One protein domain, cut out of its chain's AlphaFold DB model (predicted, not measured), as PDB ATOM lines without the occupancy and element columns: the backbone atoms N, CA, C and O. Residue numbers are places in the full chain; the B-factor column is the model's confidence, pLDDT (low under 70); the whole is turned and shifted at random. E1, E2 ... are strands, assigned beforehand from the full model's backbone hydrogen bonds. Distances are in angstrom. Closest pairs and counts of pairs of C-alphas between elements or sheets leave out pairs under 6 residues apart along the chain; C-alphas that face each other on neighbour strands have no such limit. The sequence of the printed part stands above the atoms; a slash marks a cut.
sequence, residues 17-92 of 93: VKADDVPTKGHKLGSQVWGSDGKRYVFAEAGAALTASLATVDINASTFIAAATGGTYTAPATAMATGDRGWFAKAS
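AT A GLANCE: This is residues 17 to 92 of the 93 residues of an uncharacterized protein of Alcaligenaceae bacterium (UniProt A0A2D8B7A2). Little regular structure: two strands, E2 and E4, run side by side as a twisted ribbon, with short E1 and E3 beside the two ends of E2, and long loops make up most of the rest. The 76 printed residues hold no named helix and four strands, E1 to E4, in one branched, mixed sheet; the class is all strand, with 21 residues in named elements. The whole is compact, radius of gyration of the C-alphas 11.2 A, spanning 31 by 24 by 23 A.

IN THESE COORDINATES: E1 is residues 32 to 34, from C-alpha 32 at (-49.331, -32.337, -22.704). E2 is 39 to 46, 19.7 A; E3 is 65 to 67; E4 is 85 to 91, 19.8 A, ending at (-36.895, -30.890, -25.544).

HOW THE PARTS SIT: E2 bends by 59 degrees at residue 43. E1 and E2 form an antiparallel hairpin, N 41 to O 33 2.8 A. On the same side, E3 is parallel to E2, N 66 to O 45 2.7 A. On the other side, E4 is antiparallel, N 90 to O 40 2.8 A. E1 and E3 are apart.

THE WHOLE: The printed part has no cut. Links E2 to E3 and E3 to E4 are long. Residues 53 to 55 have pLDDT under 70.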
ATOM      1  N   VAL A  17     -48.112 -39.641  -9.359       95.38
ATOM      2  CA  VAL A  17     -49.380 -40.252  -8.977       95.38
ATOM      3  C   VAL A  17     -49.142 -41.746  -8.845       95.38
ATOM      4  O   VAL A  17     -48.855 -42.416  -9.836       95.38
ATOM      5  N   LYS A  18     -49.246 -42.259  -7.620       95.06
ATOM      6  CA  LYS A  18     -49.102 -43.694  -7.358       95.06
ATOM      7  C   LYS A  18     -50.222 -44.477  -8.033       95.06
ATOM      8  O   LYS A  18     -51.340 -43.968  -8.097       95.06
ATOM      9  N   ALA A  19     -49.949 -45.708  -8.460       93.12
ATOM     10  CA  ALA A  19     -50.937 -46.581  -9.106       93.12
ATOM     11  C   ALA A  19     -52.283 -46.647  -8.348       93.12
ATOM     12  O   ALA A  19     -53.347 -46.538  -8.959       93.12
ATOM     13  N   ASP A  20     -52.241 -46.716  -7.016       92.19
ATOM     14  CA  ASP A  20     -53.437 -46.793  -6.160       92.19
ATOM     15  C   ASP A  20     -54.240 -45.476  -6.100       92.19
ATOM     16  O   ASP A  20     -55.444 -45.480  -5.849       92.19
ATOM     17  N   ASP A  21     -53.591 -44.337  -6.353       92.94
ATOM     18  CA  ASP A  21     -54.194 -43.000  -6.321       92.94
ATOM     19  C   ASP A  21     -54.794 -42.582  -7.676       92.94
ATOM     20  O   ASP A  21     -55.583 -41.633  -7.744       92.94
ATOM     21  N   VAL A  22     -54.444 -43.289  -8.756       87.38
ATOM     22  CA  VAL A  22     -54.834 -42.992 -10.145       87.38
ATOM     23  C   VAL A  22     -56.332 -42.719 -10.349       87.38
ATOM     24  O   VAL A  22     -56.654 -41.814 -11.120       87.38
ATOM     25  N   PRO A  23     -57.278 -43.436  -9.709       84.56
ATOM     26  CA  PRO A  23     -58.703 -43.166  -9.911       84.56
ATOM     27  C   PRO A  23     -59.151 -41.782  -9.421       84.56
ATOM     28  O   PRO A  23     -60.210 -41.305  -9.819       84.56
ATOM     29  N   THR A  24     -58.372 -41.152  -8.538       82.88
ATOM     30  CA  THR A  24     -58.749 -39.912  -7.841       82.88
ATOM     31  C   THR A  24     -57.805 -38.743  -8.106       82.88
ATOM     32  O   THR A  24     -58.166 -37.597  -7.840       82.88
ATOM     33  N   LYS A  25     -56.605 -39.008  -8.631       84.12
ATOM     34  CA  LYS A  25     -55.558 -38.010  -8.861       84.12
ATOM     35  C   LYS A  25     -54.960 -38.141 -10.257       84.12
ATOM     36  O   LYS A  25     -54.973 -39.200 -10.877       84.12
ATOM     37  N   GLY A  26     -54.338 -37.055 -10.703       83.62
ATOM     38  CA  GLY A  26     -53.575 -37.015 -11.942       83.62
ATOM     39  C   GLY A  26     -54.355 -36.484 -13.131       83.62
ATOM     40  O   GLY A  26     -55.490 -36.024 -13.027       83.62
ATOM     41  N   HIS A  27     -53.688 -36.515 -14.276       88.94
ATOM     42  CA  HIS A  27     -54.220 -36.011 -15.531       88.94
ATOM     43  C   HIS A  27     -54.592 -37.169 -16.455       88.94
ATOM     44  O   HIS A  27     -54.189 -38.318 -16.257       88.94
ATOM     45  N   LYS A  28     -55.345 -36.870 -17.513       90.12
ATOM     46  CA  LYS A  28     -55.616 -37.853 -18.557       90.12
ATOM     47  C   LYS A  28     -54.303 -38.274 -19.222       90.12
ATOM     48  O   LYS A  28     -53.491 -37.414 -19.570       90.12
ATOM     49  N   LEU A  29     -54.102 -39.576 -19.430       92.62
ATOM     50  CA  LEU A  29     -52.943 -40.081 -20.173       92.62
ATOM     51  C   LEU A  29     -52.849 -39.419 -21.554       92.62
ATOM     52  O   LEU A  29     -53.862 -39.214 -22.231       92.62
ATOM     53  N   GLY A  30     -51.627 -39.049 -21.929       91.19
ATOM     54  CA  GLY A  30     -51.343 -38.290 -23.145       91.19
ATOM     55  C   GLY A  30     -51.596 -36.790 -23.036       91.19
ATOM     56  O   GLY A  30     -51.431 -36.077 -24.026       91.19
ATOM     57  N   SER A  31     -51.965 -36.287 -21.855       92.50
ATOM     58  CA  SER A  31     -51.959 -34.851 -21.571       92.50
ATOM     59  C   SER A  31     -50.588 -34.254 -21.836       92.50
ATOM     60  O   SER A  31     -49.574 -34.853 -21.487       92.50
ATOM     61  N   GLN A  32     -50.567 -33.050 -22.405       92.50
ATOM     62  CA  GLN A  32     -49.331 -32.337 -22.704       92.50
ATOM     63  C   GLN A  32     -49.374 -30.933 -22.128       92.50
ATOM     64  O   GLN A  32     -50.408 -30.265 -22.199       92.50
ATOM     65  N   VAL A  33     -48.248 -30.504 -21.567       92.38
ATOM     66  CA  VAL A  33     -48.035 -29.143 -21.072       92.38
ATOM     67  C   VAL A  33     -46.643 -28.667 -21.452       92.38
ATOM     68  O   VAL A  33     -45.717 -29.467 -21.601       92.38
ATOM     69  N   TRP A  34     -46.502 -27.358 -21.617       91.44
ATOM     70  CA  TRP A  34     -45.217 -26.714 -21.851       91.44
ATOM     71  C   TRP A  34     -44.716 -26.142 -20.533       91.44
ATOM     72  O   TRP A  34     -45.425 -25.379 -19.876       91.44
ATOM     73  N   GLY A  35     -43.518 -26.559 -20.133       89.94
ATOM     74  CA  GLY A  35     -42.845 -26.031 -18.956       89.94
ATOM     75  C   GLY A  35     -42.243 -24.657 -19.233       89.94
ATOM     76  O   GLY A  35     -41.933 -24.306 -20.374       89.94
ATOM     77  N   SER A  36     -42.018 -23.885 -18.172       89.81
ATOM     78  CA  SER A  36     -41.293 -22.608 -18.244       89.81
ATOM     79  C   SER A  36     -39.813 -22.770 -18.613       89.81
ATOM     80  O   SER A  36     -39.133 -21.787 -18.879       89.81
ATOM     81  N   ASP A  37     -39.310 -24.003 -18.618       89.38
ATOM     82  CA  ASP A  37     -37.956 -24.377 -19.019       89.38
ATOM     83  C   ASP A  37     -37.833 -24.679 -20.527       89.38
ATOM     84  O   ASP A  37     -36.791 -25.152 -20.980       89.38
ATOM     85  N   GLY A  38     -38.898 -24.441 -21.303       88.88
ATOM     86  CA  GLY A  38     -38.933 -24.676 -22.748       88.88
ATOM     87  C   GLY A  38     -39.110 -26.144 -23.146       88.88
ATOM     88  O   GLY A  38     -39.038 -26.471 -24.331       88.88
ATOM     89  N   LYS A  39     -39.352 -27.056 -22.194       92.06
ATOM     90  CA  LYS A  39     -39.619 -28.467 -22.495       92.06
ATOM     91  C   LYS A  39     -41.113 -28.744 -22.624       92.06
ATOM     92  O   LYS A  39     -41.956 -28.104 -21.995       92.06
ATOM     93  N   ARG A  40     -41.442 -29.762 -23.417       93.44
ATOM     94  CA  ARG A  40     -42.784 -30.344 -23.474       93.44
ATOM     95  C   ARG A  40     -42.840 -31.543 -22.539       93.44
ATOM     96  O   ARG A  40     -42.007 -32.442 -22.636       93.44
ATOM     97  N   TYR A  41     -43.848 -31.575 -21.684       94.06
ATOM     98  CA  TYR A  41     -44.093 -32.653 -20.738       94.06
ATOM     99  C   TYR A  41     -45.314 -33.454 -21.171       94.06
ATOM    100  O   TYR A  41     -46.342 -32.873 -21.518       94.06
ATOM    101  N   VAL A  42     -45.204 -34.781 -21.148       94.31
ATOM    102  CA  VAL A  42     -46.287 -35.716 -21.473       94.31
ATOM    103  C   VAL A  42     -46.640 -36.516 -20.231       94.31
ATOM    104  O   VAL A  42     -45.755 -37.106 -19.614       94.31
ATOM    105  N   PHE A  43     -47.920 -36.551 -19.870       94.31
ATOM    106  CA  PHE A  43     -48.394 -37.384 -18.771       94.31
ATOM    107  C   PHE A  43     -48.547 -38.830 -19.248       94.31
ATOM    108  O   PHE A  43     -49.351 -39.106 -20.147       94.31
ATOM    109  N   ALA A  44     -47.769 -39.736 -18.666       96.06
ATOM    110  CA  ALA A  44     -47.693 -41.137 -19.067       96.06
ATOM    111  C   ALA A  44     -47.605 -42.064 -17.846       96.06
ATOM    112  O   ALA A  44     -47.367 -41.619 -16.721       96.06
ATOM    113  N   GLU A  45     -47.828 -43.352 -18.082       95.75
ATOM    114  CA  GLU A  45     -47.753 -44.417 -17.081       95.75
ATOM    115  C   GLU A  45     -46.438 -45.184 -17.204       95.75
ATOM    116  O   GLU A  45     -45.997 -45.489 -18.309       95.75
ATOM    117  N   ALA A  46     -45.808 -45.524 -16.086       94.88
ATOM    118  CA  ALA A  46     -44.617 -46.357 -16.068       94.88
ATOM    119  C   ALA A  46     -44.981 -47.822 -16.376       94.88
ATOM    120  O   ALA A  46     -45.661 -48.485 -15.594       94.88
ATOM    121  N   GLY A  47     -44.504 -48.351 -17.506       93.56
ATOM    122  CA  GLY A  47     -44.697 -49.754 -17.895       93.56
ATOM    123  C   GLY A  47     -43.742 -50.736 -17.209       93.56
ATOM    124  O   GLY A  47     -43.916 -51.947 -17.312       93.56
ATOM    125  N   ALA A  48     -42.728 -50.220 -16.517       90.88
ATOM    126  CA  ALA A  48     -41.769 -50.965 -15.714       90.88
ATOM    127  C   ALA A  48     -41.310 -50.096 -14.537       90.88
ATOM    128  O   ALA A  48     -41.537 -48.887 -14.538       90.88
ATOM    129  N   ALA A  49     -40.612 -50.688 -13.565       91.00
ATOM    130  CA  ALA A  49     -39.946 -49.910 -12.529       91.00
ATOM    131  C   ALA A  49     -38.890 -48.985 -13.164       91.00
ATOM    132  O   ALA A  49     -37.961 -49.449 -13.828       91.00
ATOM    133  N   LEU A  50     -39.040 -47.677 -12.953       89.94
ATOM    134  CA  LEU A  50     -38.115 -46.646 -13.409       89.94
ATOM    135  C   LEU A  50     -37.343 -46.131 -12.197       89.94
ATOM    136  O   LEU A  50     -37.919 -45.569 -11.266       89.94
ATOM    137  N   THR A  51     -36.027 -46.311 -12.193       86.06
ATOM    138  CA  THR A  51     -35.164 -45.679 -11.194       86.06
ATOM    139  C   THR A  51     -35.181 -44.161 -11.360       86.06
ATOM    140  O   THR A  51     -35.359 -43.653 -12.469       86.06
ATOM    141  N   ALA A  52     -34.935 -43.440 -10.266       80.25
ATOM    142  CA  ALA A  52     -34.818 -41.986 -10.270       80.25
ATOM    143  C   ALA A  52     -33.888 -41.484 -11.391       80.25
ATOM    144  O   ALA A  52     -32.792 -42.020 -11.577       80.25
ATOM    145  N   SER A  53     -34.321 -40.446 -12.115       69.06
ATOM    146  CA  SER A  53     -33.510 -39.735 -13.115       69.06
ATOM    147  C   SER A  53     -32.975 -40.609 -14.261       69.06
ATOM    148  O   SER A  53     -31.885 -40.356 -14.779       69.06
ATOM    149  N   LEU A  54     -33.728 -41.630 -14.684       68.56
ATOM    150  CA  LEU A  54     -33.424 -42.386 -15.903       68.56
ATOM    151  C   LEU A  54     -33.269 -41.427 -17.093       68.56
ATOM    152  O   LEU A  54     -34.177 -40.654 -17.409       68.56
ATOM    153  N   ALA A  55     -32.097 -41.478 -17.738       66.06
ATOM    154  CA  ALA A  55     -31.684 -40.482 -18.725       66.06
ATOM    155  C   ALA A  55     -32.640 -40.403 -19.926       66.06
ATOM    156  O   ALA A  55     -32.920 -39.307 -20.418       66.06
ATOM    157  N   THR A  56     -33.169 -41.548 -20.367       86.94
ATOM    158  CA  THR A  56     -34.114 -41.631 -21.482       86.94
ATOM    159  C   THR A  56     -35.087 -42.795 -21.307       86.94
ATOM    160  O   THR A  56     -34.662 -43.906 -20.989       86.94
ATOM    161  N   VAL A  57     -36.364 -42.538 -21.563       91.88
ATOM    162  CA  VAL A  57     -37.429 -43.524 -21.739       91.88
ATOM    163  C   VAL A  57     -38.109 -43.314 -23.090       91.88
ATOM    164  O   VAL A  57     -38.165 -42.198 -23.628       91.88
ATOM    165  N   ASP A  58     -38.643 -44.399 -23.638       93.81
ATOM    166  CA  ASP A  58     -39.538 -44.346 -24.785       93.81
ATOM    167  C   ASP A  58     -40.985 -44.325 -24.301       93.81
ATOM    168  O   ASP A  58     -41.329 -45.001 -23.333       93.81
ATOM    169  N   ILE A  59     -41.834 -43.536 -24.958       94.75
ATOM    170  CA  ILE A  59     -43.264 -43.477 -24.649       94.75
ATOM    171  C   ILE A  59     -44.015 -43.911 -25.892       94.75
ATOM    172  O   ILE A  59     -43.976 -43.227 -26.919       94.75
ATOM    173  N   ASN A  60     -44.765 -45.002 -25.771       94.56
ATOM    174  CA  ASN A  60     -45.649 -45.438 -26.838       94.56
ATOM    175  C   ASN A  60     -46.739 -44.377 -27.065       94.56
ATOM    176  O   ASN A  60     -47.550 -44.112 -26.182       94.56
ATOM    177  N   ALA A  61     -46.775 -43.775 -28.254       91.19
ATOM    178  CA  ALA A  61     -47.666 -42.653 -28.555       91.19
ATOM    179  C   ALA A  61     -49.165 -43.012 -28.564       91.19
ATOM    180  O   ALA A  61     -50.002 -42.116 -28.476       91.19
ATOM    181  N   SER A  62     -49.504 -44.298 -28.674       92.19
ATOM    182  CA  SER A  62     -50.891 -44.770 -28.704       92.19
ATOM    183  C   SER A  62     -51.405 -45.159 -27.318       92.19
ATOM    184  O   SER A  62     -52.589 -44.981 -27.041       92.19
ATOM    185  N   THR A  63     -50.540 -45.694 -26.449       94.94
ATOM    186  CA  THR A  63     -50.929 -46.172 -25.108       94.94
ATOM    187  C   THR A  63     -50.461 -45.267 -23.972       94.94
ATOM    188  O   THR A  63     -50.990 -45.363 -22.870       94.94
ATOM    189  N   PHE A  64     -49.495 -44.384 -24.229       95.88
ATOM    190  CA  PHE A  64     -48.821 -43.544 -23.234       95.88
ATOM    191  C   PHE A  64     -48.203 -44.345 -22.086       95.88
ATOM    192  O   PHE A  64     -48.197 -43.903 -20.938       95.88
ATOM    193  N   ILE A  65     -47.666 -45.520 -22.414       96.12
ATOM    194  CA  ILE A  65     -46.870 -46.337 -21.503       96.12
ATOM    195  C   ILE A  65     -45.392 -46.038 -21.766       96.12
ATOM    196  O   ILE A  65     -44.931 -46.123 -22.908       96.12
ATOM    197  N   ALA A  66     -44.673 -45.674 -20.708       94.81
ATOM    198  CA  ALA A  66     -43.246 -45.411 -20.703       94.81
ATOM    199  C   ALA A  66     -42.464 -46.711 -20.473       94.81
ATOM    200  O   ALA A  66     -42.659 -47.397 -19.467       94.81
ATOM    201  N   ALA A  67     -41.563 -47.038 -21.392       92.19
ATOM    202  CA  ALA A  67     -40.647 -48.164 -21.283       92.19
ATOM    203  C   ALA A  67     -39.272 -47.691 -20.798       92.19
ATOM    204  O   ALA A  67     -38.753 -46.676 -21.263       92.19
ATOM    205  N   ALA A  68     -38.640 -48.468 -19.916       86.31
ATOM    206  CA  ALA A  68     -37.308 -48.199 -19.360       86.31
ATOM    207  C   ALA A  68     -36.155 -48.404 -20.373       86.31
ATOM    208  O   ALA A  68     -35.054 -48.800 -19.995       86.31
ATOM    209  N   THR A  69     -36.403 -48.212 -21.669       81.44
ATOM    210  CA  THR A  69     -35.465 -48.544 -22.745       81.44
ATOM    211  C   THR A  69     -35.354 -47.406 -23.751       81.44
ATOM    212  O   THR A  69     -36.315 -47.135 -24.471       81.44
ATOM    213  N   GLY A  70     -34.165 -46.805 -23.858       78.00
ATOM    214  CA  GLY A  70     -33.847 -45.801 -24.882       78.00
ATOM    215  C   GLY A  70     -34.840 -44.636 -24.930       78.00
ATOM    216  O   GLY A  70     -35.518 -44.353 -23.955       78.00
ATOM    217  N   GLY A  71     -34.922 -43.943 -26.065       88.25
ATOM    218  CA  GLY A  71     -35.959 -42.941 -26.321       88.25
ATOM    219  C   GLY A  71     -35.508 -41.487 -26.187       88.25
ATOM    220  O   GLY A  71     -34.326 -41.170 -26.089       88.25
ATOM    221  N   THR A  72     -36.482 -40.579 -26.270       90.56
ATOM    222  CA  THR A  72     -36.248 -39.119 -26.301       90.56
ATOM    223  C   THR A  72     -36.918 -38.372 -25.155       90.56
ATOM    224  O   THR A  72     -36.832 -37.145 -25.101       90.56
ATOM    225  N   TYR A  73     -37.601 -39.093 -24.266       93.00
ATOM    226  CA  TYR A  73     -38.217 -38.518 -23.082       93.00
ATOM    227  C   TYR A  73     -37.334 -38.761 -21.867       93.00
ATOM    228  O   TYR A  73     -36.768 -39.833 -21.724       93.00
ATOM    229  N   THR A  74     -37.239 -37.796 -20.971       92.06
ATOM    230  CA  THR A  74     -36.573 -37.931 -19.680       92.06
ATOM    231  C   THR A  74     -37.626 -38.250 -18.625       92.06
ATOM    232  O   THR A  74     -38.673 -37.594 -18.568       92.06
ATOM    233  N   ALA A  75     -37.362 -39.270 -17.809       89.69
ATOM    234  CA  ALA A  75     -38.229 -39.626 -16.693       89.69
ATOM    235  C   ALA A  75     -38.142 -38.580 -15.563       89.69
ATOM    236  O   ALA A  75     -37.132 -37.874 -15.459       89.69
ATOM    237  N   PRO A  76     -39.165 -38.478 -14.697       87.38
ATOM    238  CA  PRO A  76     -39.070 -37.698 -13.469       87.38
ATOM    239  C   PRO A  76     -37.828 -38.055 -12.636       87.38
ATOM    240  O   PRO A  76     -37.334 -39.185 -12.651       87.38
ATOM    241  N   ALA A  77     -37.344 -37.099 -11.841       86.88
ATOM    242  CA  ALA A  77     -36.212 -37.320 -10.935       86.88
ATOM    243  C   ALA A  77     -36.546 -38.259  -9.755       86.88
ATOM    244  O   ALA A  77     -35.673 -38.609  -8.966       86.88
ATOM    245  N   THR A  78     -37.805 -38.673  -9.622       88.69
ATOM    246  CA  THR A  78     -38.292 -39.589  -8.590       88.69
ATOM    247  C   THR A  78     -38.466 -40.986  -9.176       88.69
ATOM    248  O   THR A  78     -38.907 -41.134 -10.313       88.69
ATOM    249  N   ALA A  79     -38.123 -42.017  -8.400       90.81
ATOM    250  CA  ALA A  79     -38.355 -43.399  -8.809       90.81
ATOM    251  C   ALA A  79     -39.859 -43.690  -8.942       90.81
ATOM    252  O   ALA A  79     -40.657 -43.212  -8.136       90.81
ATOM    253  N   MET A  80     -40.224 -44.493  -9.938       92.69
ATOM    254  CA  MET A  80     -41.602 -44.888 -10.230       92.69
ATOM    255  C   MET A  80     -41.702 -46.412 -10.263       92.69
ATOM    256  O   MET A  80     -40.876 -47.079 -10.888       92.69
ATOM    257  N   ALA A  81     -42.714 -46.968  -9.607       94.00
ATOM    258  CA  ALA A  81     -43.084 -48.365  -9.775       94.00
ATOM    259  C   ALA A  81     -43.942 -48.545 -11.038       94.00
ATOM    260  O   ALA A  81     -44.486 -47.585 -11.585       94.00
ATOM    261  N   THR A  82     -44.084 -49.787 -11.505       94.12
ATOM    262  CA  THR A  82     -45.013 -50.104 -12.598       94.12
ATOM    263  C   THR A  82     -46.432 -49.652 -12.237       94.12
ATOM    264  O   THR A  82     -46.919 -49.971 -11.155       94.12
ATOM    265  N   GLY A  83     -47.097 -48.943 -13.150       94.06
ATOM    266  CA  GLY A  83     -48.447 -48.400 -12.962       94.06
ATOM    267  C   GLY A  83     -48.491 -46.992 -12.356       94.06
ATOM    268  O   GLY A  83     -49.534 -46.339 -12.425       94.06
ATOM    269  N   ASP A  84     -47.379 -46.484 -11.815       95.56
ATOM    270  CA  ASP A  84     -47.289 -45.085 -11.393       95.56
ATOM    271  C   ASP A  84     -47.339 -44.157 -12.612       95.56
ATOM    272  O   ASP A  84     -46.887 -44.495 -13.710       95.56
ATOM    273  N   ARG A  85     -47.864 -42.945 -12.425       95.56
ATOM    274  CA  ARG A  85     -48.020 -41.948 -13.490       95.56
ATOM    275  C   ARG A  85     -47.310 -40.654 -13.150       95.56
ATOM    276  O   ARG A  85     -47.278 -40.228 -11.998       95.56
ATOM    277  N   GLY A  86     -46.756 -40.010 -14.167       94.62
ATOM    278  CA  GLY A  86     -45.959 -38.803 -13.995       94.62
ATOM    279  C   GLY A  86     -45.737 -38.055 -15.300       94.62
ATOM    280  O   GLY A  86     -46.195 -38.466 -16.369       94.62
ATOM    281  N   TRP A  87     -45.037 -36.930 -15.192       94.31
ATOM    282  CA  TRP A  87     -44.731 -36.053 -16.314       94.31
ATOM    283  C   TRP A  87     -43.345 -36.341 -16.888       94.31
ATOM    284  O   TRP A  87     -42.327 -36.128 -16.240       94.31
ATOM    285  N   PHE A  88     -43.309 -36.778 -18.142       94.25
ATOM    286  CA  PHE A  88     -42.080 -37.109 -18.852       94.25
ATOM    287  C   PHE A  88     -41.693 -35.975 -19.794       94.25
ATOM    288  O   PHE A  88     -42.485 -35.567 -20.647       94.25
ATOM    289  N   ALA A  89     -40.479 -35.458 -19.639       93.88
ATOM    290  CA  ALA A  89     -40.022 -34.267 -20.343       93.88
ATOM    291  C   ALA A  89     -39.369 -34.619 -21.681       93.88
ATOM    292  O   ALA A  89     -38.673 -35.617 -21.792       93.88
ATOM    293  N   LYS A  90     -39.510 -33.769 -22.691       92.69
ATOM    294  CA  LYS A  90     -38.721 -33.819 -23.925       92.69
ATOM    295  C   LYS A  90     -38.416 -32.396 -24.371       92.69
ATOM    296  O   LYS A  90     -39.265 -31.514 -24.230       92.69
ATOM    297  N   ALA A  91     -37.222 -32.169 -24.920       88.38
ATOM    298  CA  ALA A  91     -36.895 -30.890 -25.544       88.38
ATOM    299  C   ALA A  91     -37.952 -30.556 -26.611       88.38
ATOM    300  O   ALA A  91     -38.223 -31.374 -27.495       88.38
ATOM    301  N   SER A  92     -38.584 -29.389 -26.488       78.75
ATOM    302  CA  SER A  92     -39.459 -28.868 -27.533       78.75
ATOM    303  C   SER A  92     -38.582 -28.037 -28.458       78.75
ATOM    304  O   SER A  92     -38.012 -27.045 -28.014       78.75
TER     305      SER A  92